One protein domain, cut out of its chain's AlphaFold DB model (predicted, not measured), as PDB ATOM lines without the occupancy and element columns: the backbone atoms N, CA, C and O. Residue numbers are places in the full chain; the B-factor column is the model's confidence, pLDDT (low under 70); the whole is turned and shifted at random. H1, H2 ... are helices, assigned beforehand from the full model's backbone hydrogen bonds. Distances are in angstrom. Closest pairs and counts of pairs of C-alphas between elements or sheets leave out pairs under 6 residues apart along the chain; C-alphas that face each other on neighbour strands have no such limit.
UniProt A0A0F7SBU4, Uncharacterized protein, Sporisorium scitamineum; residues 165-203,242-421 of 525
ATOM      1  N   GLN A 165     122.515 107.828 165.522       84.06
ATOM      2  CA  GLN A 165     123.008 108.425 166.766       84.06
ATOM      3  C   GLN A 165     123.147 109.958 166.671       84.06
ATOM      4  O   GLN A 165     122.830 110.641 167.649       84.06
ATOM      5  N   ASP A 166     123.554 110.505 165.526       83.81
ATOM      6  CA  ASP A 166     123.618 111.953 165.294       83.81
ATOM      7  C   ASP A 166     122.213 112.585 165.199       83.81
ATOM      8  O   ASP A 166     121.996 113.660 165.764       83.81
ATOM      9  N   ASP A 167     121.224 111.903 164.599       87.19
ATOM     10  CA  ASP A 167     119.809 112.316 164.659       87.19
ATOM     11  C   ASP A 167     119.328 112.415 166.117       87.19
ATOM     12  O   ASP A 167     118.788 113.442 166.532       87.19
ATOM     13  N   ILE A 168     119.557 111.366 166.920       89.56
ATOM     14  CA  ILE A 168     119.174 111.327 168.341       89.56
ATOM     15  C   ILE A 168     119.850 112.468 169.118       89.56
ATOM     16  O   ILE A 168     119.205 113.115 169.945       89.56
ATOM     17  N   ALA A 169     121.125 112.763 168.844       88.44
ATOM     18  CA  ALA A 169     121.836 113.875 169.473       88.44
ATOM     19  C   ALA A 169     121.264 115.246 169.062       88.44
ATOM     20  O   ALA A 169     121.141 116.133 169.912       88.44
ATOM     21  N   PHE A 170     120.869 115.418 167.797       89.88
ATOM     22  CA  PHE A 170     120.208 116.623 167.289       89.88
ATOM     23  C   PHE A 170     118.829 116.845 167.931       89.88
ATOM     24  O   PHE A 170     118.565 117.935 168.450       89.88
ATOM     25  N   PHE A 171     117.971 115.819 167.960       91.81
ATOM     26  CA  PHE A 171     116.644 115.915 168.578       91.81
ATOM     27  C   PHE A 171     116.741 116.158 170.089       91.81
ATOM     28  O   PHE A 171     116.058 117.041 170.602       91.81
ATOM     29  N   TYR A 172     117.644 115.466 170.793       94.12
ATOM     30  CA  TYR A 172     117.852 115.673 172.229       94.12
ATOM     31  C   TYR A 172     118.387 117.078 172.552       94.12
ATOM     32  O   TYR A 172     117.901 117.721 173.479       94.12
ATOM     33  N   SER A 173     119.322 117.607 171.754       91.94
ATOM     34  CA  SER A 173     119.816 118.986 171.926       91.94
ATOM     35  C   SER A 173     118.722 120.026 171.667       91.94
ATOM     36  O   SER A 173     118.631 121.015 172.391       91.94
ATOM     37  N   SER A 174     117.867 119.788 170.667       92.94
ATOM     38  CA  SER A 174     116.723 120.655 170.356       92.94
ATOM     39  C   SER A 174     115.690 120.642 171.486       92.94
ATOM     40  O   SER A 174     115.283 121.703 171.947       92.94
ATOM     41  N   PHE A 175     115.343 119.457 172.004       95.31
ATOM     42  CA  PHE A 175     114.455 119.285 173.158       95.31
ATOM     43  C   PHE A 175     114.987 119.993 174.414       95.31
ATOM     44  O   PHE A 175     114.256 120.742 175.055       95.31
ATOM     45  N   LEU A 176     116.278 119.842 174.734       95.06
ATOM     46  CA  LEU A 176     116.892 120.546 175.865       95.06
ATOM     47  C   LEU A 176     116.826 122.074 175.708       95.06
ATOM     48  O   LEU A 176     116.554 122.772 176.683       95.06
ATOM     49  N   MET A 177     117.040 122.607 174.499       94.38
ATOM     50  CA  MET A 177     116.890 124.044 174.240       94.38
ATOM     51  C   MET A 177     115.429 124.507 174.288       94.38
ATOM     52  O   MET A 177     115.177 125.606 174.780       94.38
ATOM     53  N   GLN A 178     114.467 123.682 173.871       95.19
ATOM     54  CA  GLN A 178     113.043 123.964 174.058       95.19
ATOM     55  C   GLN A 178     112.694 124.054 175.553       95.19
ATOM     56  O   GLN A 178     112.206 125.093 175.991       95.19
ATOM     57  N   CYS A 179     113.039 123.045 176.362       96.25
ATOM     58  CA  CYS A 179     112.783 123.069 177.807       96.25
ATOM     59  C   CYS A 179     113.460 124.262 178.504       96.25
ATOM     60  O   CYS A 179     112.865 124.887 179.378       96.25
ATOM     61  N   LEU A 180     114.686 124.623 178.105       95.62
ATOM     62  CA  LEU A 180     115.352 125.833 178.601       95.62
ATOM     63  C   LEU A 180     114.605 127.110 178.188       95.62
ATOM     64  O   LEU A 180     114.459 128.008 179.012       95.62
ATOM     65  N   THR A 181     114.105 127.192 176.951       95.12
ATOM     66  CA  THR A 181     113.310 128.333 176.458       95.12
ATOM     67  C   THR A 181     112.014 128.483 177.258       95.12
ATOM     68  O   THR A 181     111.709 129.579 177.725       95.12
ATOM     69  N   GLU A 182     111.284 127.389 177.482       94.00
ATOM     70  CA  GLU A 182     110.034 127.363 178.254       94.00
ATOM     71  C   GLU A 182     110.262 127.748 179.725       94.00
ATOM     72  O   GLU A 182     109.560 128.616 180.251       94.00
ATOM     73  N   LEU A 183     111.293 127.195 180.376       94.00
ATOM     74  CA  LEU A 183     111.654 127.535 181.760       94.00
ATOM     75  C   LEU A 183     112.076 129.008 181.910       94.00
ATOM     76  O   LEU A 183     111.642 129.677 182.846       94.00
ATOM     77  N   LEU A 184     112.878 129.536 180.979       93.06
ATOM     78  CA  LEU A 184     113.337 130.933 180.991       93.06
ATOM     79  C   LEU A 184     112.239 131.950 180.638       93.06
ATOM     80  O   LEU A 184     112.357 133.117 181.024       93.06
ATOM     81  N   SER A 185     111.195 131.507 179.931       90.31
ATOM     82  CA  SER A 185     110.003 132.301 179.596       90.31
ATOM     83  C   SER A 185     108.915 132.235 180.672       90.31
ATOM     84  O   SER A 185     108.111 133.153 180.764       90.31
ATOM     85  N   SER A 186     108.895 131.181 181.496       89.38
ATOM     86  CA  SER A 186     107.867 130.974 182.533       89.38
ATOM     87  C   SER A 186     108.316 131.400 183.934       89.38
ATOM     88  O   SER A 186     107.489 131.798 184.752       89.38
ATOM     89  N   TYR A 187     109.619 131.330 184.238       90.00
ATOM     90  CA  TYR A 187     110.137 131.525 185.595       90.00
ATOM     91  C   TYR A 187     111.349 132.467 185.621       90.00
ATOM     92  O   TYR A 187     112.449 132.126 185.183       90.00
ATOM     93  N   ALA A 188     111.184 133.651 186.219       87.75
ATOM     94  CA  ALA A 188     112.275 134.616 186.372       87.75
ATOM     95  C   ALA A 188     113.528 134.061 187.103       87.75
ATOM     96  O   ALA A 188     114.633 134.329 186.625       87.75
ATOM     97  N   PRO A 189     113.426 133.234 188.172       89.31
ATOM     98  CA  PRO A 189     114.603 132.661 188.843       89.31
ATOM     99  C   PRO A 189     115.510 131.806 187.939       89.31
ATOM    100  O   PRO A 189     116.731 131.807 188.121       89.31
ATOM    101  N   CYS A 190     114.957 131.136 186.916       91.88
ATOM    102  CA  CYS A 190     115.739 130.360 185.945       91.88
ATOM    103  C   CYS A 190     116.780 131.223 185.215       91.88
ATOM    104  O   CYS A 190     117.851 130.729 184.868       91.88
ATOM    105  N   LYS A 191     116.501 132.516 185.011       91.75
ATOM    106  CA  LYS A 191     117.389 133.455 184.309       91.75
ATOM    107  C   LYS A 191     118.670 133.715 185.101       91.75
ATOM    108  O   LYS A 191     119.776 133.609 184.571       91.75
ATOM    109  N   THR A 192     118.515 133.998 186.393       89.69
ATOM    110  CA  THR A 192     119.624 134.220 187.328       89.69
ATOM    111  C   THR A 192     120.432 132.935 187.529       89.69
ATOM    112  O   THR A 192     121.663 132.981 187.519       89.69
ATOM    113  N   SER A 193     119.762 131.781 187.615       89.25
ATOM    114  CA  SER A 193     120.404 130.457 187.653       89.25
ATOM    115  C   SER A 193     121.250 130.181 186.397       89.25
ATOM    116  O   SER A 193     122.438 129.867 186.499       89.25
ATOM    117  N   PHE A 194     120.691 130.409 185.199       92.31
ATOM    118  CA  PHE A 194     121.386 130.241 183.914       92.31
ATOM    119  C   PHE A 194     122.656 131.098 183.828       92.31
ATOM    120  O   PHE A 194     123.710 130.601 183.435       92.31
ATOM    121  N   VAL A 195     122.590 132.379 184.212       89.06
ATOM    122  CA  VAL A 195     123.759 133.280 184.170       89.06
ATOM    123  C   VAL A 195     124.815 132.899 185.219       89.06
ATOM    124  O   VAL A 195     126.012 132.991 184.943       89.06
ATOM    125  N   ASN A 196     124.397 132.406 186.390       86.94
ATOM    126  CA  ASN A 196     125.298 131.938 187.449       86.94
ATOM    127  C   ASN A 196     125.892 130.536 187.210       86.94
ATOM    128  O   ASN A 196     126.779 130.112 187.973       86.94
ATOM    129  N   PHE A 197     125.446 129.827 186.163       85.19
ATOM    130  CA  PHE A 197     125.942 128.505 185.798       85.19
ATOM    131  C   PHE A 197     127.460 128.520 185.600       85.19
ATOM    132  O   PHE A 197     128.016 129.165 184.708       85.19
ATOM    133  N   ASN A 198     128.146 127.715 186.407       75.44
ATOM    134  CA  ASN A 198     129.567 127.468 186.254       75.44
ATOM    135  C   ASN A 198     129.817 125.964 186.322       75.44
ATOM    136  O   ASN A 198     129.726 125.355 187.388       75.44
ATOM    137  N   LYS A 199     130.201 125.388 185.179       62.38
ATOM    138  CA  LYS A 199     130.521 123.964 185.006       62.38
ATOM    139  C   LYS A 199     131.476 123.437 186.092       62.38
ATOM    140  O   LYS A 199     131.321 122.310 186.544       62.38
ATOM    141  N   LYS A 200     132.421 124.260 186.573       59.16
ATOM    142  CA  LYS A 200     133.364 123.882 187.645       59.16
ATOM    143  C   LYS A 200     132.712 123.812 189.031       59.16
ATOM    144  O   LYS A 200     133.141 122.992 189.832       59.16
ATOM    145  N   ARG A 201     131.680 124.622 189.309       56.72
ATOM    146  CA  ARG A 201     130.947 124.621 190.591       56.72
ATOM    147  C   ARG A 201     130.215 123.290 190.791       56.72
ATOM    148  O   ARG A 201     130.356 122.674 191.840       56.72
ATOM    149  N   LEU A 202     129.520 122.818 189.753       53.03
ATOM    150  CA  LEU A 202     128.776 121.552 189.774       53.03
ATOM    151  C   LEU A 202     129.707 120.338 189.928       53.03
ATOM    152  O   LEU A 202     129.460 119.484 190.774       53.03
ATOM    153  N   PHE A 203     130.821 120.287 189.185       53.16
ATOM    154  CA  PHE A 203     131.804 119.208 189.356       53.16
ATOM    155  C   PHE A 203     132.533 119.257 190.711       53.16
ATOM    156  O   PHE A 203     132.848 118.203 191.249       53.16
ATOM    157  N   ALA A 242     135.203 129.424 178.918       52.28
ATOM    158  CA  ALA A 242     133.953 129.937 178.373       52.28
ATOM    159  C   ALA A 242     132.815 129.699 179.383       52.28
ATOM    160  O   ALA A 242     132.586 128.571 179.824       52.28
ATOM    161  N   GLY A 243     132.120 130.770 179.778       74.94
ATOM    162  CA  GLY A 243     130.822 130.655 180.450       74.94
ATOM    163  C   GLY A 243     129.755 130.183 179.460       74.94
ATOM    164  O   GLY A 243     129.959 130.296 178.252       74.94
ATOM    165  N   ILE A 244     128.609 129.699 179.947       87.38
ATOM    166  CA  ILE A 244     127.558 129.115 179.092       87.38
ATOM    167  C   ILE A 244     127.140 130.042 177.938       87.38
ATOM    168  O   ILE A 244     127.078 129.602 176.794       87.38
ATOM    169  N   LEU A 245     126.991 131.345 178.210       88.62
ATOM    170  CA  LEU A 245     126.712 132.378 177.204       88.62
ATOM    171  C   LEU A 245     127.760 132.423 176.082       88.62
ATOM    172  O   LEU A 245     127.403 132.569 174.922       88.62
ATOM    173  N   SER A 246     129.044 132.264 176.408       87.69
ATOM    174  CA  SER A 246     130.113 132.252 175.405       87.69
ATOM    175  C   SER A 246     130.013 131.022 174.507       87.69
ATOM    176  O   SER A 246     130.143 131.179 173.301       87.69
ATOM    177  N   THR A 247     129.707 129.835 175.047       87.75
ATOM    178  CA  THR A 247     129.472 128.636 174.222       87.75
ATOM    179  C   THR A 247     128.231 128.777 173.342       87.75
ATOM    180  O   THR A 247     128.282 128.422 172.168       87.75
ATOM    181  N   PHE A 248     127.139 129.352 173.856       90.56
ATOM    182  CA  PHE A 248     125.971 129.667 173.026       90.56
ATOM    183  C   PHE A 248     126.353 130.596 171.862       90.56
ATOM    184  O   PHE A 248     126.069 130.280 170.712       90.56
ATOM    185  N   LEU A 249     127.052 131.698 172.139       90.19
ATOM    186  CA  LEU A 249     127.378 132.731 171.148       90.19
ATOM    187  C   LEU A 249     128.479 132.349 170.145       90.19
ATOM    188  O   LEU A 249     128.559 132.980 169.092       90.19
ATOM    189  N   THR A 250     129.323 131.351 170.433       86.81
ATOM    190  CA  THR A 250     130.388 130.909 169.508       86.81
ATOM    191  C   THR A 250     130.166 129.531 168.887       86.81
ATOM    192  O   THR A 250     130.713 129.286 167.815       86.81
ATOM    193  N   GLU A 251     129.373 128.644 169.503       85.56
ATOM    194  CA  GLU A 251     129.226 127.245 169.055       85.56
ATOM    195  C   GLU A 251     127.788 126.838 168.697       85.56
ATOM    196  O   GLU A 251     127.624 125.904 167.916       85.56
ATOM    197  N   LEU A 252     126.758 127.518 169.225       86.00
ATOM    198  CA  LEU A 252     125.347 127.176 168.966       86.00
ATOM    199  C   LEU A 252     124.626 128.190 168.067       86.00
ATOM    200  O   LEU A 252     123.948 127.801 167.123       86.00
ATOM    201  N   VAL A 253     124.774 129.490 168.342       83.06
ATOM    202  CA  VAL A 253     124.151 130.575 167.567       83.06
ATOM    203  C   VAL A 253     124.728 130.675 166.145       83.06
ATOM    204  O   VAL A 253     123.928 130.816 165.218       83.06
ATOM    205  N   PRO A 254     126.053 130.569 165.900       81.50
ATOM    206  CA  PRO A 254     126.594 130.683 164.546       81.50
ATOM    207  C   PRO A 254     126.299 129.465 163.655       81.50
ATOM    208  O   PRO A 254     127.068 128.502 163.603       81.50
ATOM    209  N   ALA A 255     125.241 129.554 162.849       65.94
ATOM    210  CA  ALA A 255     125.136 128.779 161.616       65.94
ATOM    211  C   ALA A 255     126.181 129.309 160.608       65.94
ATOM    212  O   ALA A 255     125.898 130.188 159.796       65.94
ATOM    213  N   GLY A 256     127.425 128.824 160.718       60.62
ATOM    214  CA  GLY A 256     128.536 129.200 159.833       60.62
ATOM    215  C   GLY A 256     128.234 128.915 158.356       60.62
ATOM    216  O   GLY A 256     127.424 128.040 158.055       60.62
ATOM    217  N   PHE A 257     128.868 129.664 157.444       55.28
ATOM    218  CA  PHE A 257     128.406 129.768 156.054       55.28
ATOM    219  C   PHE A 257     128.202 128.432 155.325       55.28
ATOM    220  O   PHE A 257     128.944 127.459 155.458       55.28
ATOM    221  N   LEU A 258     127.140 128.431 154.528       52.12
ATOM    222  CA  LEU A 258     126.290 127.264 154.307       52.12
ATOM    223  C   LEU A 258     126.752 126.377 153.134       52.12
ATOM    224  O   LEU A 258     126.173 125.324 152.892       52.12
ATOM    225  N   SER A 259     127.792 126.793 152.407       51.66
ATOM    226  CA  SER A 259     128.244 126.212 151.131       51.66
ATOM    227  C   SER A 259     129.010 124.890 151.241       51.66
ATOM    228  O   SER A 259     129.301 124.275 150.219       51.66
ATOM    229  N   SER A 260     129.346 124.450 152.457       55.59
ATOM    230  CA  SER A 260     130.104 123.213 152.721       55.59
ATOM    231  C   SER A 260     129.280 122.105 153.390       55.59
ATOM    232  O   SER A 260     129.843 121.084 153.777       55.59
ATOM    233  N   TYR A 261     127.960 122.290 153.526       61.38
ATOM    234  CA  TYR A 261     127.071 121.350 154.211       61.38
ATOM    235  C   TYR A 261     125.978 120.800 153.299       61.38
ATOM    236  O   TYR A 261     125.337 121.543 152.556       61.38
ATOM    237  N   ASP A 262     125.695 119.502 153.441       73.19
ATOM    238  CA  ASP A 262     124.498 118.892 152.869       73.19
ATOM    239  C   ASP A 262     123.241 119.621 153.347       73.19
ATOM    240  O   ASP A 262     123.123 119.978 154.523       73.19
ATOM    241  N   SER A 263     122.243 119.757 152.468       75.12
ATOM    242  CA  SER A 263     120.979 120.450 152.769       75.12
ATOM    243  C   SER A 263     120.286 119.930 154.047       75.12
ATOM    244  O   SER A 263     119.639 120.698 154.766       75.12
ATOM    245  N   SER A 264     120.481 118.650 154.400       77.75
ATOM    246  CA  SER A 264     119.979 118.084 155.660       77.75
ATOM    247  C   SER A 264     120.759 118.548 156.902       77.75
ATOM    248  O   SER A 264     120.135 118.872 157.912       77.75
ATOM    249  N   GLU A 265     122.098 118.611 156.861       80.44
ATOM    250  CA  GLU A 265     122.915 119.090 157.988       80.44
ATOM    251  C   GLU A 265     122.779 120.605 158.151       80.44
ATOM    252  O   GLU A 265     122.631 121.096 159.269       80.44
ATOM    253  N   LEU A 266     122.728 121.327 157.031       80.31
ATOM    254  CA  LEU A 266     122.391 122.743 156.969       80.31
ATOM    255  C   LEU A 266     121.066 123.032 157.690       80.31
ATOM    256  O   LEU A 266     121.025 123.868 158.594       80.31
ATOM    257  N   ARG A 267     119.995 122.293 157.363       83.38
ATOM    258  CA  ARG A 267     118.698 122.439 158.040       83.38
ATOM    259  C   ARG A 267     118.805 122.145 159.541       83.38
ATOM    260  O   ARG A 267     118.315 122.946 160.332       83.38
ATOM    261  N   ARG A 268     119.505 121.072 159.947       86.31
ATOM    262  CA  ARG A 268     119.751 120.763 161.372       86.31
ATOM    263  C   ARG A 268     120.466 121.917 162.089       86.31
ATOM    264  O   ARG A 268     120.020 122.330 163.157       86.31
ATOM    265  N   LYS A 269     121.522 122.489 161.502       84.00
ATOM    266  CA  LYS A 269     122.263 123.620 162.093       84.00
ATOM    267  C   LYS A 269     121.437 124.896 162.177       84.00
ATOM    268  O   LYS A 269     121.488 125.561 163.205       84.00
ATOM    269  N   MET A 270     120.631 125.207 161.163       86.69
ATOM    270  CA  MET A 270     119.728 126.360 161.211       86.69
ATOM    271  C   MET A 270     118.638 126.186 162.283       86.69
ATOM    272  O   MET A 270     118.294 127.143 162.976       86.69
ATOM    273  N   THR A 271     118.125 124.968 162.489       89.38
ATOM    274  CA  THR A 271     117.204 124.664 163.598       89.38
ATOM    275  C   THR A 271     117.882 124.813 164.966       89.38
ATOM    276  O   THR A 271     117.313 125.463 165.840       89.38
ATOM    277  N   LEU A 272     119.100 124.286 165.157       89.50
ATOM    278  CA  LEU A 272     119.850 124.453 166.414       89.50
ATOM    279  C   LEU A 272     120.184 125.927 166.698       89.50
ATOM    280  O   LEU A 272     120.012 126.378 167.826       89.50
ATOM    281  N   SER A 273     120.600 126.679 165.676       91.56
ATOM    282  CA  SER A 273     120.885 128.119 165.756       91.56
ATOM    283  C   SER A 273     119.651 128.922 166.172       91.56
ATOM    284  O   SER A 273     119.719 129.686 167.134       91.56
ATOM    285  N   ASN A 274     118.496 128.681 165.539       92.38
ATOM    286  CA  ASN A 274     117.239 129.322 165.930       92.38
ATOM    287  C   ASN A 274     116.844 128.983 167.377       92.38
ATOM    288  O   ASN A 274     116.506 129.894 168.127       92.38
ATOM    289  N   TRP A 275     116.942 127.720 167.809       94.19
ATOM    290  CA  TRP A 275     116.685 127.350 169.208       94.19
ATOM    291  C   TRP A 275     117.661 128.018 170.188       94.19
ATOM    292  O   TRP A 275     117.242 128.487 171.245       94.19
ATOM    293  N   ALA A 276     118.943 128.126 169.837       94.31
ATOM    294  CA  ALA A 276     119.941 128.810 170.654       94.31
ATOM    295  C   ALA A 276     119.665 130.320 170.770       94.31
ATOM    296  O   ALA A 276     119.832 130.894 171.849       94.31
ATOM    297  N   MET A 277     119.189 130.957 169.694       93.25
ATOM    298  CA  MET A 277     118.692 132.333 169.734       93.25
ATOM    299  C   MET A 277     117.439 132.448 170.610       93.25
ATOM    300  O   MET A 277     117.392 133.339 171.454       93.25
ATOM    301  N   SER A 278     116.467 131.535 170.488       94.19
ATOM    302  CA  SER A 278     115.257 131.514 171.325       94.19
ATOM    303  C   SER A 278     115.576 131.397 172.816       94.19
ATOM    304  O   SER A 278     115.000 132.138 173.605       94.19
ATOM    305  N   VAL A 279     116.548 130.565 173.212       95.38
ATOM    306  CA  VAL A 279     117.022 130.480 174.608       95.38
ATOM    307  C   VAL A 279     117.586 131.821 175.096       95.38
ATOM    308  O   VAL A 279     117.298 132.233 176.217       95.38
ATOM    309  N   LEU A 280     118.369 132.531 174.275       94.75
ATOM    310  CA  LEU A 280     118.946 133.832 174.650       94.75
ATOM    311  C   LEU A 280     117.904 134.963 174.667       94.75
ATOM    312  O   LEU A 280     117.954 135.828 175.546       94.75
ATOM    313  N   VAL A 281     116.932 134.933 173.753       93.38
ATOM    314  CA  VAL A 281     115.775 135.837 173.767       93.38
ATOM    315  C   VAL A 281     114.939 135.583 175.021       93.38
ATOM    316  O   VAL A 281     114.754 136.515 175.798       93.38
ATOM    317  N   ALA A 282     114.546 134.336 175.297       92.38
ATOM    318  CA  ALA A 282     113.809 133.932 176.497       92.38
ATOM    319  C   ALA A 282     114.557 134.244 177.800       92.38
ATOM    320  O   ALA A 282     113.943 134.655 178.780       92.38
ATOM    321  N   LEU A 283     115.888 134.132 177.829       92.69
ATOM    322  CA  LEU A 283     116.705 134.575 178.961       92.69
ATOM    323  C   LEU A 283     116.509 136.077 179.234       92.69
ATOM    324  O   LEU A 283     116.281 136.474 180.376       92.69
ATOM    325  N   SER A 284     116.537 136.895 178.180       90.75
ATOM    326  CA  SER A 284     116.434 138.361 178.242       90.75
ATOM    327  C   SER A 284     115.004 138.923 178.346       90.75
ATOM    328  O   SER A 284     114.819 140.068 178.774       90.75
ATOM    329  N   ALA A 285     114.013 138.120 177.952       88.69
ATOM    330  CA  ALA A 285     112.590 138.425 177.933       88.69
ATOM    331  C   ALA A 285     112.094 138.896 179.300       88.69
ATOM    332  O   ALA A 285     112.550 138.384 180.327       88.69
ATOM    333  N   ASP A 286     111.133 139.823 179.320       84.56
ATOM    334  CA  ASP A 286     110.342 139.999 180.536       84.56
ATOM    335  C   ASP A 286     109.323 138.875 180.699       84.56
ATOM    336  O   ASP A 286     108.797 138.353 179.719       84.56
ATOM    337  N   VAL A 287     109.111 138.488 181.953       76.12
ATOM    338  CA  VAL A 287     108.298 137.330 182.365       76.12
ATOM    339  C   VAL A 287     107.227 137.751 183.374       76.12
ATOM    340  O   VAL A 287     106.325 136.975 183.682       76.12
ATOM    341  N   SER A 288     107.258 138.992 183.872       68.44
ATOM    342  CA  SER A 288     106.175 139.518 184.699       68.44
ATOM    343  C   SER A 288     104.880 139.637 183.884       68.44
ATOM    344  O   SER A 288     104.718 140.496 183.024       68.44
ATOM    345  N   VAL A 289     103.920 138.765 184.195       55.78
ATOM    346  CA  VAL A 289     102.507 138.897 183.780       55.78
ATOM    347  C   VAL A 289     101.731 139.785 184.779       55.78
ATOM    348  O   VAL A 289     100.587 140.165 184.548       55.78
ATOM    349  N   HIS A 290     102.355 140.147 185.906       52.19
ATOM    350  CA  HIS A 290     101.750 140.958 186.963       52.19
ATOM    351  C   HIS A 290     101.690 142.446 186.588       52.19
ATOM    352  O   HIS A 290     102.693 143.156 186.638       52.19
ATOM    353  N   ILE A 291     100.472 142.893 186.274       54.72
ATOM    354  CA  ILE A 291     100.089 144.240 185.813       54.72
ATOM    355  C   ILE A 291     100.559 145.371 186.754       54.72
ATOM    356  O   ILE A 291     100.771 146.497 186.309       54.72
ATOM    357  N   ASP A 292     100.771 145.082 188.040       54.97
ATOM    358  CA  ASP A 292     101.170 146.068 189.055       54.97
ATOM    359  C   ASP A 292     102.669 146.445 189.035       54.97
ATOM    360  O   ASP A 292     103.078 147.399 189.703       54.97
ATOM    361  N   VAL A 293     103.512 145.714 188.292       60.06
ATOM    362  CA  VAL A 293     104.972 145.924 188.267       60.06
ATOM    363  C   VAL A 293     105.352 146.993 187.237       60.06
ATOM    364  O   VAL A 293     105.444 146.725 186.043       60.06
ATOM    365  N   LYS A 294     105.611 148.217 187.714       62.97
ATOM    366  CA  LYS A 294     105.931 149.395 186.877       62.97
ATOM    367  C   LYS A 294     107.405 149.536 186.472       62.97
ATOM    368  O   LYS A 294     107.732 150.417 185.686       62.97
ATOM    369  N   GLU A 295     108.298 148.707 187.010       72.81
ATOM    370  CA  GLU A 295     109.744 148.789 186.767       72.81
ATOM    371  C   GLU A 295     110.329 147.410 186.445       72.81
ATOM    372  O   GLU A 295     109.935 146.403 187.035       72.81
ATOM    373  N   VAL A 296     111.302 147.359 185.529       78.88
ATOM    374  CA  VAL A 296     112.003 146.114 185.174       78.88
ATOM    375  C   VAL A 296     112.766 145.582 186.399       78.88
ATOM    376  O   VAL A 296     113.601 146.311 186.941       78.88
ATOM    377  N   PRO A 297     112.562 144.318 186.824       83.25
ATOM    378  CA  PRO A 297     113.246 143.757 187.989       83.25
ATOM    379  C   PRO A 297     114.774 143.859 187.891       83.25
ATOM    380  O   PRO A 297     115.360 143.494 186.872       83.25
ATOM    381  N   ALA A 298     115.440 144.299 188.963       86.31
ATOM    382  CA  ALA A 298     116.887 144.557 188.965       86.31
ATOM    383  C   ALA A 298     117.738 143.341 188.535       86.31
ATOM    384  O   ALA A 298     118.723 143.497 187.810       86.31
ATOM    385  N   ASP A 299     117.319 142.124 188.898       86.75
ATOM    386  CA  ASP A 299     117.955 140.880 188.444       86.75
ATOM    387  C   ASP A 299     117.843 140.695 186.925       86.75
ATOM    388  O   ASP A 299     118.812 140.314 186.271       86.75
ATOM    389  N   LEU A 300     116.698 141.040 186.330       88.38
ATOM    390  CA  LEU A 300     116.507 141.006 184.882       88.38
ATOM    391  C   LEU A 300     117.341 142.085 184.177       88.38
ATOM    392  O   LEU A 300     117.904 141.814 183.118       88.38
ATOM    393  N   ILE A 301     117.512 143.269 184.777       90.31
ATOM    394  CA  ILE A 301     118.463 144.282 184.282       90.31
ATOM    395  C   ILE A 301     119.895 143.718 184.294       90.31
ATOM    396  O   ILE A 301     120.628 143.882 183.316       90.31
ATOM    397  N   SER A 302     120.287 143.012 185.359       90.94
ATOM    398  CA  SER A 302     121.598 142.359 185.486       90.94
ATOM    399  C   SER A 302     121.806 141.250 184.441       90.94
ATOM    400  O   SER A 302     122.836 141.219 183.758       90.94
ATOM    401  N   VAL A 303     120.799 140.395 184.227       91.50
ATOM    402  CA  VAL A 303     120.789 139.361 183.177       91.50
ATOM    403  C   VAL A 303     120.900 139.998 181.789       91.50
ATOM    404  O   VAL A 303     121.810 139.643 181.040       91.50
ATOM    405  N   ARG A 304     120.051 140.986 181.457       92.31
ATOM    406  CA  ARG A 304     120.091 141.715 180.173       92.31
ATOM    407  C   ARG A 304     121.473 142.336 179.935       92.31
ATOM    408  O   ARG A 304     122.058 142.123 178.876       92.31
ATOM    409  N   LYS A 305     122.048 143.025 180.931       92.62
ATOM    410  CA  LYS A 305     123.398 143.615 180.841       92.62
ATOM    411  C   LYS A 305     124.487 142.554 180.630       92.62
ATOM    412  O   LYS A 305     125.362 142.773 179.797       92.62
ATOM    413  N   THR A 306     124.396 141.399 181.292       93.00
ATOM    414  CA  THR A 306     125.368 140.298 181.157       93.00
ATOM    415  C   THR A 306     125.286 139.597 179.795       93.00
ATOM    416  O   THR A 306     126.319 139.281 179.202       93.00
ATOM    417  N   VAL A 307     124.077 139.390 179.260       93.62
ATOM    418  CA  VAL A 307     123.862 138.848 177.906       93.62
ATOM    419  C   VAL A 307     124.406 139.813 176.848       93.62
ATOM    420  O   VAL A 307     125.159 139.396 175.970       93.62
ATOM    421  N   LEU A 308     124.116 141.112 176.971       94.69
ATOM    422  CA  LEU A 308     124.625 142.140 176.059       94.69
ATOM    423  C   LEU A 308     126.158 142.283 176.129       94.69
ATOM    424  O   LEU A 308     126.801 142.381 175.086       94.69
ATOM    425  N   ASP A 309     126.771 142.215 177.317       93.75
ATOM    426  CA  ASP A 309     128.239 142.197 177.467       93.75
ATOM    427  C   ASP A 309     128.892 140.967 176.816       93.75
ATOM    428  O   ASP A 309     130.028 141.048 176.334       93.75
ATOM    429  N   ALA A 310     128.198 139.825 176.800       93.19
ATOM    430  CA  ALA A 310     128.657 138.625 176.112       93.19
ATOM    431  C   ALA A 310     128.536 138.779 174.586       93.19
ATOM    432  O   ALA A 310     129.519 138.553 173.881       93.19
ATOM    433  N   ILE A 311     127.390 139.251 174.078       94.69
ATOM    434  CA  ILE A 311     127.157 139.485 172.640       94.69
ATOM    435  C   ILE A 311     128.149 140.513 172.082       94.69
ATOM    436  O   ILE A 311     128.845 140.225 171.109       94.69
ATOM    437  N   ALA A 312     128.300 141.672 172.728       94.00
ATOM    438  CA  ALA A 312     129.231 142.717 172.294       94.00
ATOM    439  C   ALA A 312     130.698 142.245 172.283       94.00
ATOM    440  O   ALA A 312     131.506 142.736 171.492       94.00
ATOM    441  N   ARG A 313     131.053 141.279 173.143       92.62
ATOM    442  CA  ARG A 313     132.367 140.624 173.129       92.62
ATOM    443  C   ARG A 313     132.486 139.636 171.971       92.62
ATOM    444  O   ARG A 313     133.482 139.688 171.262       92.62
ATOM    445  N   SER A 314     131.478 138.793 171.749       92.25
ATOM    446  CA  SER A 314     131.466 137.818 170.654       92.25
ATOM    447  C   SER A 314     131.424 138.465 169.265       92.25
ATOM    448  O   SER A 314     132.037 137.918 168.354       92.25
ATOM    449  N   ILE A 315     130.800 139.640 169.098       92.94
ATOM    450  CA  ILE A 315     130.856 140.414 167.842       92.94
ATOM    451  C   ILE A 315     132.283 140.913 167.585       92.94
ATOM    452  O   ILE A 315     132.813 140.710 166.498       92.94
ATOM    453  N   LYS A 316     132.951 141.493 168.594       92.31
ATOM    454  CA  LYS A 316     134.352 141.946 168.472       92.31
ATOM    455  C   LYS A 316     135.319 140.785 168.228       92.31
ATOM    456  O   LYS A 316     136.252 140.917 167.440       92.31
ATOM    457  N   GLU A 317     135.090 139.647 168.877       91.00
ATOM    458  CA  GLU A 317     135.850 138.410 168.662       91.00
ATOM    459  C   GLU A 317     135.627 137.836 167.253       91.00
ATOM    460  O   GLU A 317     136.567 137.334 166.650       91.00
ATOM    461  N   ALA A 318     134.407 137.940 166.710       89.12
ATOM    462  CA  ALA A 318     134.107 137.549 165.338       89.12
ATOM    463  C   ALA A 318     134.766 138.501 164.324       89.12
ATOM    464  O   ALA A 318     135.491 138.028 163.460       89.12
ATOM    465  N   ALA A 319     134.604 139.823 164.452       88.06
ATOM    466  CA  ALA A 319     135.222 140.798 163.541       88.06
ATOM    467  C   ALA A 319     136.758 140.654 163.477       88.06
ATOM    468  O   ALA A 319     137.339 140.630 162.395       88.06
ATOM    469  N   SER A 320     137.405 140.437 164.629       87.69
ATOM    470  CA  SER A 320     138.860 140.232 164.732       87.69
ATOM    471  C   SER A 320     139.334 138.776 164.553       87.69
ATOM    472  O   SER A 320     140.516 138.488 164.762       87.69
ATOM    473  N   SER A 321     138.455 137.837 164.176       85.75
ATOM    474  CA  SER A 321     138.820 136.419 164.065       85.75
ATOM    475  C   SER A 321     139.660 136.141 162.808       85.75
ATOM    476  O   SER A 321     139.312 136.528 161.693       85.75
ATOM    477  N   SER A 322     140.760 135.399 162.960       81.94
ATOM    478  CA  SER A 322     141.603 134.940 161.842       81.94
ATOM    479  C   SER A 322     141.068 133.676 161.145       81.94
ATOM    480  O   SER A 322     141.819 132.938 160.508       81.94
ATOM    481  N   GLU A 323     139.768 133.410 161.274       83.38
ATOM    482  CA  GLU A 323     139.060 132.330 160.581       83.38
ATOM    483  C   GLU A 323     138.784 132.714 159.109       83.38
ATOM    484  O   GLU A 323     138.899 133.898 158.755       83.38
ATOM    485  N   PRO A 324     138.412 131.744 158.242       83.12
ATOM    486  CA  PRO A 324     137.959 132.027 156.881       83.12
ATOM    487  C   PRO A 324     136.838 133.070 156.857       83.12
ATOM    488  O   PRO A 324     136.013 133.134 157.774       83.12
ATOM    489  N   ILE A 325     136.821 133.899 155.816       82.44
ATOM    490  CA  ILE A 325     135.949 135.077 155.724       82.44
ATOM    491  C   ILE A 325     134.462 134.695 155.766       82.44
ATOM    492  O   ILE A 325     133.659 135.377 156.391       82.44
ATOM    493  N   GLU A 326     134.120 133.529 155.226       80.25
ATOM    494  CA  GLU A 326     132.793 132.924 155.250       80.25
ATOM    495  C   GLU A 326     132.383 132.536 156.681       80.25
ATOM    496  O   GLU A 326     131.276 132.836 157.125       80.25
ATOM    497  N   VAL A 327     133.284 131.916 157.451       82.12
ATOM    498  CA  VAL A 327     133.031 131.578 158.865       82.12
ATOM    499  C   VAL A 327     132.852 132.855 159.685       82.12
ATOM    500  O   VAL A 327     131.904 132.959 160.467       82.12
ATOM    501  N   ARG A 328     133.710 133.855 159.454       85.31
ATOM    502  CA  ARG A 328     133.658 135.162 160.117       85.31
ATOM    503  C   ARG A 328     132.333 135.880 159.862       85.31
ATOM    504  O   ARG A 328     131.680 136.330 160.801       85.31
ATOM    505  N   TYR A 329     131.909 135.939 158.604       87.44
ATOM    506  CA  TYR A 329     130.687 136.625 158.190       87.44
ATOM    507  C   TYR A 329     129.427 135.860 158.610       87.44
ATOM    508  O   TYR A 329     128.447 136.488 158.996       87.44
ATOM    509  N   GLY A 330     129.465 134.525 158.683       86.62
ATOM    510  CA  GLY A 330     128.383 133.726 159.274       86.62
ATOM    511  C   GLY A 330     128.213 133.977 160.777       86.62
ATOM    512  O   GLY A 330     127.090 134.128 161.259       86.62
ATOM    513  N   ARG A 331     129.327 134.106 161.518       88.12
ATOM    514  CA  ARG A 331     129.310 134.520 162.934       88.12
ATOM    515  C   ARG A 331     128.730 135.928 163.102       88.12
ATOM    516  O   ARG A 331     127.861 136.113 163.948       88.12
ATOM    517  N   LEU A 332     129.175 136.902 162.304       90.69
ATOM    518  CA  LEU A 332     128.674 138.282 162.372       90.69
ATOM    519  C   LEU A 332     127.188 138.389 161.993       90.69
ATOM    520  O   LEU A 332     126.446 139.062 162.706       90.69
ATOM    521  N   TYR A 333     126.738 137.680 160.953       90.81
ATOM    522  CA  TYR A 333     125.326 137.611 160.562       90.81
ATOM    523  C   TYR A 333     124.460 137.097 161.719       90.81
ATOM    524  O   TYR A 333     123.558 137.796 162.174       90.81
ATOM    525  N   ALA A 334     124.779 135.916 162.264       91.38
ATOM    526  CA  ALA A 334     123.981 135.292 163.320       91.38
ATOM    527  C   ALA A 334     123.970 136.105 164.629       91.38
ATOM    528  O   ALA A 334     122.949 136.172 165.311       91.38
ATOM    529  N   LEU A 335     125.080 136.761 164.980       93.38
ATOM    530  CA  LEU A 335     125.135 137.642 166.151       93.38
ATOM    531  C   LEU A 335     124.341 138.945 165.951       93.38
ATOM    532  O   LEU A 335     123.813 139.478 166.925       93.38
ATOM    533  N   SER A 336     124.228 139.444 164.718       93.44
ATOM    534  CA  SER A 336     123.492 140.680 164.408       93.44
ATOM    535  C   SER A 336     121.986 140.434 164.258       93.44
ATOM    536  O   SER A 336     121.191 141.189 164.815       93.44
ATOM    537  N   ASP A 337     121.595 139.311 163.646       92.25
ATOM    538  CA  ASP A 337     120.222 138.787 163.675       92.25
ATOM    539  C   ASP A 337     119.757 138.563 165.128       92.25
ATOM    540  O   ASP A 337     118.702 139.052 165.525       92.25
ATOM    541  N   LEU A 338     120.595 137.966 165.989       94.00
ATOM    542  CA  LEU A 338     120.313 137.879 167.427       94.00
ATOM    543  C   LEU A 338     120.120 139.265 168.078       94.00
ATOM    544  O   LEU A 338     119.207 139.421 168.887       94.00
ATOM    545  N   CYS A 339     120.926 140.278 167.734       94.50
ATOM    546  CA  CYS A 339     120.721 141.645 168.239       94.50
ATOM    547  C   CYS A 339     119.363 142.214 167.806       94.50
ATOM    548  O   CYS A 339     118.657 142.785 168.633       94.50
ATOM    549  N   HIS A 340     118.976 142.030 166.543       94.19
ATOM    550  CA  HIS A 340     117.683 142.483 166.032       94.19
ATOM    551  C   HIS A 340     116.517 141.744 166.708       94.19
ATOM    552  O   HIS A 340     115.614 142.390 167.236       94.19
ATOM    553  N   ARG A 341     116.580 140.408 166.812       92.50
ATOM    554  CA  ARG A 341     115.594 139.582 167.534       92.50
ATOM    555  C   ARG A 341     115.413 140.017 168.987       92.50
ATOM    556  O   ARG A 341     114.285 140.064 169.461       92.50
ATOM    557  N   LEU A 342     116.494 140.376 169.684       92.06
ATOM    558  CA  LEU A 342     116.428 140.895 171.056       92.06
ATOM    559  C   LEU A 342     115.712 142.253 171.153       92.06
ATOM    560  O   LEU A 342     115.104 142.531 172.182       92.06
ATOM    561  N   LEU A 343     115.769 143.089 170.110       90.31
ATOM    562  CA  LEU A 343     115.100 144.396 170.067       90.31
ATOM    563  C   LEU A 343     113.604 144.283 169.734       90.31
ATOM    564  O   LEU A 343     112.806 145.015 170.317       90.31
ATOM    565  N   ILE A 344     113.223 143.364 168.839       88.19
ATOM    566  CA  ILE A 344     111.822 143.172 168.418       88.19
ATOM    567  C   ILE A 344     111.030 142.189 169.300       88.19
ATOM    568  O   ILE A 344     109.808 142.109 169.176       88.19
ATOM    569  N   ALA A 345     111.688 141.424 170.178       83.06
ATOM    570  CA  ALA A 345     111.032 140.416 171.009       83.06
ATOM    571  C   ALA A 345     110.024 141.030 171.998       83.06
ATOM    572  O   ALA A 345     110.398 141.710 172.954       83.06
ATOM    573  N   ARG A 346     108.738 140.703 171.815       75.88
ATOM    574  CA  ARG A 346     107.636 141.077 172.716       75.88
ATOM    575  C   ARG A 346     106.937 139.822 173.263       75.88
ATOM    576  O   ARG A 346     105.962 139.379 172.666       75.88
ATOM    577  N   PRO A 347     107.419 139.236 174.378       62.81
ATOM    578  CA  PRO A 347     106.859 137.999 174.936       62.81
ATOM    579  C   PRO A 347     105.415 138.178 175.424       62.81
ATOM    580  O   PRO A 347     104.542 137.383 175.102       62.81
ATOM    581  N   ASN A 348     105.172 139.269 176.160       60.06
ATOM    582  CA  ASN A 348     103.909 139.573 176.831       60.06
ATOM    583  C   ASN A 348     103.365 140.920 176.319       60.06
ATOM    584  O   ASN A 348     103.456 141.934 177.010       60.06
ATOM    585  N   ASN A 349     102.853 140.976 175.085       62.06
ATOM    586  CA  ASN A 349     102.365 142.230 174.485       62.06
ATOM    587  C   ASN A 349     100.952 142.607 174.981       62.06
ATOM    588  O   ASN A 349      99.971 142.522 174.242       62.06
ATOM    589  N   THR A 350     100.843 143.049 176.235       55.59
ATOM    590  CA  THR A 350      99.641 143.706 176.770       55.59
ATOM    591  C   THR A 350      99.625 145.175 176.334       55.59
ATOM    592  O   THR A 350     100.464 145.972 176.751       55.59
ATOM    593  N   GLY A 351      98.702 145.547 175.442       54.22
ATOM    594  CA  GLY A 351      98.689 146.870 174.806       54.22
ATOM    595  C   GLY A 351      98.526 148.029 175.798       54.22
ATOM    596  O   GLY A 351      97.468 148.191 176.399       54.22
ATOM    597  N   GLY A 352      99.561 148.861 175.952       61.53
ATOM    598  CA  GLY A 352      99.537 150.027 176.836       61.53
ATOM    599  C   GLY A 352     100.834 150.840 176.795       61.53
ATOM    600  O   GLY A 352     101.904 150.313 176.503       61.53
ATOM    601  N   LYS A 353     100.759 152.140 177.116       58.84
ATOM    602  CA  LYS A 353     101.917 153.059 177.035       58.84
ATOM    603  C   LYS A 353     103.040 152.725 178.027       58.84
ATOM    604  O   LYS A 353     104.202 152.914 177.706       58.84
ATOM    605  N   GLN A 354     102.711 152.170 179.196       56.44
ATOM    606  CA  GLN A 354     103.714 151.669 180.152       56.44
ATOM    607  C   GLN A 354     104.445 150.422 179.617       56.44
ATOM    608  O   GLN A 354     105.636 150.245 179.864       56.44
ATOM    609  N   THR A 355     103.761 149.591 178.823       59.56
ATOM    610  CA  THR A 355     104.367 148.445 178.134       59.56
ATOM    611  C   THR A 355     105.397 148.900 177.099       59.56
ATOM    612  O   THR A 355     106.408 148.223 176.923       59.56
ATOM    613  N   GLU A 356     105.206 150.061 176.456       64.88
ATOM    614  CA  GLU A 356     106.210 150.611 175.539       64.88
ATOM    615  C   GLU A 356     107.540 150.867 176.258       64.88
ATOM    616  O   GLU A 356     108.536 150.256 175.876       64.88
ATOM    617  N   ASP A 357     107.573 151.653 177.339       65.69
ATOM    618  CA  ASP A 357     108.811 151.909 178.100       65.69
ATOM    619  C   ASP A 357     109.476 150.612 178.608       65.69
ATOM    620  O   ASP A 357     110.705 150.477 178.572       65.69
ATOM    621  N   LEU A 358     108.675 149.614 179.003       67.38
ATOM    622  CA  LEU A 358     109.176 148.305 179.428       67.38
ATOM    623  C   LEU A 358     109.827 147.518 178.272       67.38
ATOM    624  O   LEU A 358     110.887 146.916 178.464       67.38
ATOM    625  N   THR A 359     109.259 147.565 177.058       70.06
ATOM    626  CA  THR A 359     109.884 146.984 175.848       70.06
ATOM    627  C   THR A 359     111.131 147.761 175.409       70.06
ATOM    628  O   THR A 359     112.149 147.161 175.054       70.06
ATOM    629  N   LEU A 360     111.115 149.094 175.520       82.50
ATOM    630  CA  LEU A 360     112.231 149.972 175.159       82.50
ATOM    631  C   LEU A 360     113.448 149.804 176.086       82.50
ATOM    632  O   LEU A 360     114.567 150.138 175.687       82.50
ATOM    633  N   HIS A 361     113.287 149.220 177.281       86.94
ATOM    634  CA  HIS A 361     114.394 148.933 178.199       86.94
ATOM    635  C   HIS A 361     115.531 148.130 177.539       86.94
ATOM    636  O   HIS A 361     116.706 148.386 177.825       86.94
ATOM    637  N   MET A 362     115.230 147.149 176.678       89.62
ATOM    638  CA  MET A 362     116.276 146.367 176.001       89.62
ATOM    639  C   MET A 362     117.126 147.264 175.094       89.62
ATOM    640  O   MET A 362     118.347 147.313 175.244       89.62
ATOM    641  N   ALA A 363     116.475 148.041 174.230       91.62
ATOM    642  CA  ALA A 363     117.126 148.993 173.339       91.62
ATOM    643  C   ALA A 363     117.927 150.056 174.112       91.62
ATOM    644  O   ALA A 363     119.099 150.271 173.810       91.62
ATOM    645  N   LYS A 364     117.367 150.632 175.186       90.81
ATOM    646  CA  LYS A 364     118.089 151.540 176.094       90.81
ATOM    647  C   LYS A 364     119.352 150.892 176.673       90.81
ATOM    648  O   LYS A 364     120.419 151.499 176.652       90.81
ATOM    649  N   THR A 365     119.260 149.648 177.145       92.38
ATOM    650  CA  THR A 365     120.420 148.916 177.686       92.38
ATOM    651  C   THR A 365     121.471 148.655 176.603       92.38
ATOM    652  O   THR A 365     122.670 148.725 176.864       92.38
ATOM    653  N   MET A 366     121.038 148.375 175.374       94.25
ATOM    654  CA  MET A 366     121.909 148.149 174.222       94.25
ATOM    655  C   MET A 366     122.625 149.450 173.781       94.25
ATOM    656  O   MET A 366     123.822 149.418 173.482       94.25
ATOM    657  N   LEU A 367     121.951 150.608 173.863       94.19
ATOM    658  CA  LEU A 367     122.554 151.941 173.711       94.19
ATOM    659  C   LEU A 367     123.565 152.252 174.833       94.19
ATOM    660  O   LEU A 367     124.703 152.608 174.531       94.19
ATOM    661  N   GLU A 368     123.218 152.030 176.112       93.62
ATOM    662  CA  GLU A 368     124.142 152.168 177.265       93.62
ATOM    663  C   GLU A 368     125.426 151.328 177.091       93.62
ATOM    664  O   GLU A 368     126.509 151.707 177.543       93.62
ATOM    665  N   LYS A 369     125.322 150.180 176.411       92.25
ATOM    666  CA  LYS A 369     126.440 149.278 176.092       92.25
ATOM    667  C   LYS A 369     127.202 149.642 174.807       92.25
ATOM    668  O   LYS A 369     128.102 148.900 174.417       92.25
ATOM    669  N   ASN A 370     126.913 150.793 174.195       93.94
ATOM    670  CA  ASN A 370     127.573 151.324 172.996       93.94
ATOM    671  C   ASN A 370     127.510 150.379 171.779       93.94
ATOM    672  O   ASN A 370     128.438 150.340 170.969       93.94
ATOM    673  N   PHE A 371     126.421 149.615 171.620       95.62
ATOM    674  CA  PHE A 371     126.272 148.679 170.494       95.62
ATOM    675  C   PHE A 371     126.363 149.354 169.126       95.62
ATOM    676  O   PHE A 371     126.878 148.732 168.204       95.62
ATOM    677  N   VAL A 372     125.962 150.626 169.009       94.62
ATOM    678  CA  VAL A 372     126.147 151.423 167.786       94.62
ATOM    679  C   VAL A 372     127.608 151.367 167.331       94.62
ATOM    680  O   VAL A 372     127.885 150.933 166.220       94.62
ATOM    681  N   THR A 373     128.556 151.680 168.220       94.94
ATOM    682  CA  THR A 373     130.001 151.619 167.948       94.94
ATOM    683  C   THR A 373     130.504 150.195 167.692       94.94
ATOM    684  O   THR A 373     131.466 150.007 166.954       94.94
ATOM    685  N   VAL A 374     129.889 149.175 168.302       95.31
ATOM    686  CA  VAL A 374     130.276 147.769 168.080       95.31
ATOM    687  C   VAL A 374     129.862 147.292 166.687       95.31
ATOM    688  O   VAL A 374     130.655 146.641 166.013       95.31
ATOM    689  N   LEU A 375     128.650 147.638 166.252       94.31
ATOM    690  CA  LEU A 375     128.095 147.243 164.961       94.31
ATOM    691  C   LEU A 375     128.718 148.059 163.814       94.31
ATOM    692  O   LEU A 375     129.104 147.472 162.809       94.31
ATOM    693  N   THR A 376     128.936 149.372 163.972       94.25
ATOM    694  CA  THR A 376     129.643 150.170 162.948       94.25
ATOM    695  C   THR A 376     131.119 149.794 162.823       94.25
ATOM    696  O   THR A 376     131.630 149.728 161.707       94.25
ATOM    697  N   SER A 377     131.797 149.449 163.927       94.50
ATOM    698  CA  SER A 377     133.147 148.869 163.865       94.50
ATOM    699  C   SER A 377     133.157 147.521 163.143       94.50
ATOM    700  O   SER A 377     134.109 147.250 162.424       94.50
ATOM    701  N   ALA A 378     132.119 146.692 163.299       91.50
ATOM    702  CA  ALA A 378     132.020 145.425 162.580       91.50
ATOM    703  C   ALA A 378     131.765 145.617 161.072       91.50
ATOM    704  O   ALA A 378     132.269 144.825 160.287       91.50
ATOM    705  N   ILE A 379     131.040 146.669 160.659       91.38
ATOM    706  CA  ILE A 379     130.874 147.037 159.237       91.38
ATOM    707  C   ILE A 379     132.207 147.490 158.622       91.38
ATOM    708  O   ILE A 379     132.499 147.138 157.483       91.38
ATOM    709  N   ALA A 380     133.033 148.238 159.360       90.56
ATOM    710  CA  ALA A 380     134.309 148.756 158.854       90.56
ATOM    711  C   ALA A 380     135.325 147.655 158.471       90.56
ATOM    712  O   ALA A 380     136.175 147.888 157.613       90.56
ATOM    713  N   ASP A 381     135.208 146.460 159.062       84.62
ATOM    714  CA  ASP A 381     136.044 145.283 158.777       84.62
ATOM    715  C   ASP A 381     135.455 144.360 157.670       84.62
ATOM    716  O   ASP A 381     135.942 143.242 157.454       84.62
ATOM    717  N   VAL A 382     134.391 144.787 156.970       87.06
ATOM    718  CA  VAL A 382     133.719 144.005 155.913       87.06
ATOM    719  C   VAL A 382     134.163 144.430 154.508       87.06
ATOM    720  O   VAL A 382     134.034 145.584 154.108       87.06
ATOM    721  N   ASP A 383     134.643 143.462 153.723       85.44
ATOM    722  CA  ASP A 383     135.021 143.631 152.319       85.44
ATOM    723  C   ASP A 383     133.775 143.579 151.424       85.44
ATOM    724  O   ASP A 383     133.124 142.543 151.321       85.44
ATOM    725  N   LEU A 384     133.464 144.684 150.741       84.38
ATOM    726  CA  LEU A 384     132.284 144.825 149.879       84.38
ATOM    727  C   LEU A 384     132.327 143.982 148.589       84.38
ATOM    728  O   LEU A 384     131.315 143.894 147.895       84.38
ATOM    729  N   ASN A 385     133.462 143.363 148.249       81.62
ATOM    730  CA  ASN A 385     133.634 142.631 146.988       81.62
ATOM    731  C   ASN A 385     133.011 141.219 146.978       81.62
ATOM    732  O   ASN A 385     132.968 140.580 145.924       81.62
ATOM    733  N   LEU A 386     132.524 140.708 148.116       79.44
ATOM    734  CA  LEU A 386     131.935 139.366 148.213       79.44
ATOM    735  C   LEU A 386     130.397 139.388 148.063       79.44
ATOM    736  O   LEU A 386     129.722 140.204 148.690       79.44
ATOM    737  N   PRO A 387     129.786 138.457 147.300       76.50
ATOM    738  CA  PRO A 387     128.347 138.490 147.004       76.50
ATOM    739  C   PRO A 387     127.457 138.278 148.241       76.50
ATOM    740  O   PRO A 387     126.308 138.710 148.267       76.50
ATOM    741  N   THR A 388     127.995 137.640 149.281       72.81
ATOM    742  CA  THR A 388     127.324 137.358 150.560       72.81
ATOM    743  C   THR A 388     127.242 138.569 151.494       72.81
ATOM    744  O   THR A 388     126.633 138.488 152.558       72.81
ATOM    745  N   VAL A 389     127.845 139.698 151.117       83.94
ATOM    746  CA  VAL A 389     127.978 140.880 151.977       83.94
ATOM    747  C   VAL A 389     126.693 141.693 152.058       83.94
ATOM    748  O   VAL A 389     126.438 142.294 153.094       83.94
ATOM    749  N   LYS A 390     125.838 141.677 151.026       86.00
ATOM    750  CA  LYS A 390     124.576 142.437 151.044       86.00
ATOM    751  C   LYS A 390     123.669 142.023 152.210       86.00
ATOM    752  O   LYS A 390     123.269 142.877 152.992       86.00
ATOM    753  N   SER A 391     123.431 140.722 152.382       86.88
ATOM    754  CA  SER A 391     122.628 140.197 153.495       86.88
ATOM    755  C   SER A 391     123.338 140.291 154.851       86.88
ATOM    756  O   SER A 391     122.671 140.400 155.877       86.88
ATOM    757  N   LEU A 392     124.678 140.303 154.885       89.06
ATOM    758  CA  LEU A 392     125.432 140.612 156.104       89.06
ATOM    759  C   LEU A 392     125.238 142.071 156.536       89.06
ATOM    760  O   LEU A 392     124.925 142.317 157.698       89.06
ATOM    761  N   LEU A 393     125.415 143.025 155.619       91.25
ATOM    762  CA  LEU A 393     125.214 144.448 155.888       91.25
ATOM    763  C   LEU A 393     123.784 144.703 156.352       91.25
ATOM    764  O   LEU A 393     123.594 145.332 157.383       91.25
ATOM    765  N   GLU A 394     122.793 144.144 155.659       91.56
ATOM    766  CA  GLU A 394     121.388 144.243 156.053       91.56
ATOM    767  C   GLU A 394     121.149 143.701 157.476       91.56
ATOM    768  O   GLU A 394     120.537 144.375 158.304       91.56
ATOM    769  N   ALA A 395     121.708 142.533 157.817       91.50
ATOM    770  CA  ALA A 395     121.601 141.959 159.160       91.50
ATOM    771  C   ALA A 395     122.294 142.793 160.257       91.50
ATOM    772  O   ALA A 395     121.859 142.739 161.407       91.50
ATOM    773  N   ILE A 396     123.339 143.568 159.933       93.62
ATOM    774  CA  ILE A 396     123.996 144.504 160.868       93.62
ATOM    775  C   ILE A 396     123.261 145.859 160.926       93.62
ATOM    776  O   ILE A 396     123.229 146.499 161.979       93.62
ATOM    777  N   LEU A 397     122.631 146.288 159.830       94.38
ATOM    778  CA  LEU A 397     121.894 147.550 159.735       94.38
ATOM    779  C   LEU A 397     120.515 147.479 160.407       94.38
ATOM    780  O   LEU A 397     120.188 148.387 161.163       94.38
ATOM    781  N   ARG A 398     119.752 146.389 160.251       94.38
ATOM    782  CA  ARG A 398     118.445 146.179 160.918       94.38
ATOM    783  C   ARG A 398     118.444 146.458 162.443       94.38
ATOM    784  O   ARG A 398     117.512 147.104 162.927       94.38
ATOM    785  N   PRO A 399     119.429 146.012 163.257       94.31
ATOM    786  CA  PRO A 399     119.497 146.397 164.669       94.31
ATOM    787  C   PRO A 399     119.974 147.845 164.884       94.31
ATOM    788  O   PRO A 399     119.510 148.480 165.827       94.31
ATOM    789  N   LEU A 400     120.851 148.393 164.033       94.69
ATOM    790  CA  LEU A 400     121.262 149.807 164.102       94.69
ATOM    791  C   LEU A 400     120.082 150.754 163.842       94.69
ATOM    792  O   LEU A 400     119.856 151.681 164.612       94.69
ATOM    793  N   GLU A 401     119.301 150.486 162.802       94.50
ATOM    794  CA  GLU A 401     118.100 151.228 162.424       94.50
ATOM    795  C   GLU A 401     117.066 151.231 163.561       94.50
ATOM    796  O   GLU A 401     116.595 152.292 163.975       94.50
ATOM    797  N   HIS A 402     116.781 150.063 164.150       92.25
ATOM    798  CA  HIS A 402     115.874 149.959 165.293       92.25
ATOM    799  C   HIS A 402     116.422 150.678 166.544       92.25
ATOM    800  O   HIS A 402     115.651 151.270 167.302       92.25
ATOM    801  N   LEU A 403     117.741 150.675 166.778       93.25
ATOM    802  CA  LEU A 403     118.357 151.461 167.854       93.25
ATOM    803  C   LEU A 403     118.214 152.972 167.614       93.25
ATOM    804  O   LEU A 403     117.899 153.697 168.556       93.25
ATOM    805  N   THR A 404     118.371 153.441 166.373       92.06
ATOM    806  CA  THR A 404     118.164 154.846 165.986       92.06
ATOM    807  C   THR A 404     116.697 155.260 166.122       92.06
ATOM    808  O   THR A 404     116.408 156.261 166.777       92.06
ATOM    809  N   LYS A 405     115.752 154.455 165.611       91.50
ATOM    810  CA  LYS A 405     114.301 154.675 165.774       91.50
ATOM    811  C   LYS A 405     113.912 154.773 167.260       91.50
ATOM    812  O   LYS A 405     113.136 155.652 167.637       91.50
ATOM    813  N   VAL A 406     114.504 153.950 168.133       88.62
ATOM    814  CA  VAL A 406     114.316 154.067 169.594       88.62
ATOM    815  C   VAL A 406     114.980 155.317 170.177       88.62
ATOM    816  O   VAL A 406     114.345 156.007 170.972       88.62
ATOM    817  N   ALA A 407     116.215 155.647 169.794       89.44
ATOM    818  CA  ALA A 407     116.913 156.831 170.296       89.44
ATOM    819  C   ALA A 407     116.140 158.129 169.990       89.44
ATOM    820  O   ALA A 407     115.982 158.968 170.877       89.44
ATOM    821  N   ILE A 408     115.574 158.249 168.783       89.94
ATOM    822  CA  ILE A 408     114.718 159.376 168.379       89.94
ATOM    823  C   ILE A 408     113.438 159.424 169.226       89.94
ATOM    824  O   ILE A 408     113.089 160.485 169.747       89.94
ATOM    825  N   ARG A 409     112.757 158.283 169.434       86.00
ATOM    826  CA  ARG A 409     111.577 158.207 170.320       86.00
ATOM    827  C   ARG A 409     111.908 158.626 171.757       86.00
ATOM    828  O   ARG A 409     111.133 159.362 172.362       86.00
ATOM    829  N   MET A 410     113.057 158.206 172.288       82.06
ATOM    830  CA  MET A 410     113.520 158.579 173.631       82.06
ATOM    831  C   MET A 410     113.887 160.066 173.747       82.06
ATOM    832  O   MET A 410     113.627 160.659 174.792       82.06
ATOM    833  N   GLY A 411     114.444 160.673 172.692       83.56
ATOM    834  CA  GLY A 411     114.663 162.122 172.602       83.56
ATOM    835  C   GLY A 411     113.341 162.884 172.681       83.56
ATOM    836  O   GLY A 411     113.060 163.515 173.697       83.56
ATOM    837  N   LYS A 412     112.459 162.686 171.689       82.50
ATOM    838  CA  LYS A 412     111.149 163.360 171.610       82.50
ATOM    839  C   LYS A 412     110.301 163.185 172.886       82.50
ATOM    840  O   LYS A 412     109.592 164.107 173.289       82.50
ATOM    841  N   ALA A 413     110.384 162.029 173.555       75.56
ATOM    842  CA  ALA A 413     109.726 161.795 174.845       75.56
ATOM    843  C   ALA A 413     110.336 162.618 175.996       75.56
ATOM    844  O   ALA A 413     109.595 163.204 176.789       75.56
ATOM    845  N   LYS A 414     111.671 162.694 176.082       73.94
ATOM    846  CA  LYS A 414     112.383 163.517 177.071       73.94
ATOM    847  C   LYS A 414     112.056 164.996 176.884       73.94
ATOM    848  O   LYS A 414     111.757 165.666 177.869       73.94
ATOM    849  N   ASP A 415     112.062 165.484 175.648       72.31
ATOM    850  CA  ASP A 415     111.825 166.898 175.345       72.31
ATOM    851  C   ASP A 415     110.388 167.290 175.705       72.31
ATOM    852  O   ASP A 415     110.180 168.224 176.477       72.31
ATOM    853  N   LYS A 416     109.394 166.476 175.314       71.62
ATOM    854  CA  LYS A 416     107.985 166.656 175.711       71.62
ATOM    855  C   LYS A 416     107.778 166.642 177.231       71.62
ATOM    856  O   LYS A 416     106.924 167.370 177.740       71.62
ATOM    857  N   ASN A 417     108.549 165.841 177.970       62.75
ATOM    858  CA  ASN A 417     108.506 165.827 179.435       62.75
ATOM    859  C   ASN A 417     109.305 166.985 180.070       62.75
ATOM    860  O   ASN A 417     109.033 167.340 181.214       62.75
ATOM    861  N   SER A 418     110.253 167.585 179.346       63.19
ATOM    862  CA  SER A 418     110.976 168.790 179.761       63.19
ATOM    863  C   SER A 418     110.108 170.033 179.575       63.19
ATOM    864  O   SER A 418     109.935 170.783 180.528       63.19
ATOM    865  N   SER A 419     109.463 170.210 178.415       56.06
ATOM    866  CA  SER A 419     108.497 171.299 178.182       56.06
ATOM    867  C   SER A 419     107.374 171.273 179.222       56.06
ATOM    868  O   SER A 419     107.041 172.292 179.815       56.06
ATOM    869  N   ARG A 420     106.846 170.080 179.532       54.78
ATOM    870  CA  ARG A 420     105.808 169.883 180.556       54.78
ATOM    871  C   ARG A 420     106.285 170.130 182.000       54.78
ATOM    872  O   ARG A 420     105.443 170.237 182.882       54.78
ATOM    873  N   ALA A 421     107.591 170.223 182.247       52.84
ATOM    874  CA  ALA A 421     108.162 170.576 183.548       52.84
ATOM    875  C   ALA A 421     108.505 172.076 183.683       52.84
ATOM    876  O   ALA A 421     108.923 172.495 184.757       52.84
TER     877      ALA A 421
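This is residues 165 to 203 and 242 to 421 of the 525 residues of an uncharacterized protein of Sporisorium scitamineum (UniProt A0A0F7SBU4). The longest helix, H10, makes one edge of a row of four helices, H10, H7, H5 and H1, each running the same way as its neighbour; H6 packs along one side of H5 and H7, with H2, H4 and H9 around it, and H8 crosses H10 at a steep angle. Residues 411 to 421, of which 411 to 419 belong to H10, stick out from the body, and the small H3 lies at the rim. The printed part has 219 residues with ten named helices, H1 to H10 in chain order, and no named strand: all helix. It is compact, with a radius of gyration of the C-alphas of 18.4 A and spans of 61 by 44 by 31 A.

H10, residues 389 to 419, is 44.6 A long, from C-alpha 389 at (127.978, 140.880, 151.977) to C-alpha 419 at (108.497, 171.299, 178.182), with a kink of 25 degrees near residue 396. H7 is residues 325 to 344, 28.4 A; H6 is residues 298 to 319, 31.6 A; H5 is residues 263 to 284, 31.5 A. H1, residues 165 to 186, 31.4 A, begins at C-alpha 165 at (123.008, 108.425, 166.766). H8, residues 353 to 368, 22.2 A, has a kink of 37 degrees near residue 362. The shorter helices are H2, residues 188 to 196, H3, residues 199 to 203, H4, residues 244 to 252, and H9, residues 371 to 380.

H5 to H10 form a bundle, a group of helices set together. H10 touches H7 at a shallow tilt of 30 degrees, the same way, closest at the C-alphas of His 340 and Pro 399, 4.5 A. H10 touches H8 at a steep tilt of 60 degrees, closest at Ala 363 and Leu 403, C-alphas 6.1 A apart. H9 and H10 form a hairpin, with the C-alphas of Val 372 and Leu 400 closest at 6.3 A. H6, the hub, touches H2, H4, H5, H7, H8 and H9; its closest C-alphas to H7 are Ala 318 and Arg 328, 5.8 A. H1 touches H5 at a shallow tilt of 21 degrees, closest at the C-alphas of Thr 181 and Val 279, 4.7 A. H3 touches no helix. Every O i to N i+4 pair is within hydrogen-bond range in H1, H3, H4, H5, H6, H7 and H9, against 4 of 5 in H2, 9 of 12 in H8 and 25 of 27 in H10.

The C-alphas of Gln 165 and Ala 421 are the farthest apart, at 66.1 A. Residues 204 to 241 are not printed, and C-alphas 203 and 242 are 15.5 A apart across this cut. The link from H5 to H6, residues 285 to 297, is long. The mean pLDDT of the printed part is 83.5; 37 residues are under 70, among them 347 to 358 and 417 to 421.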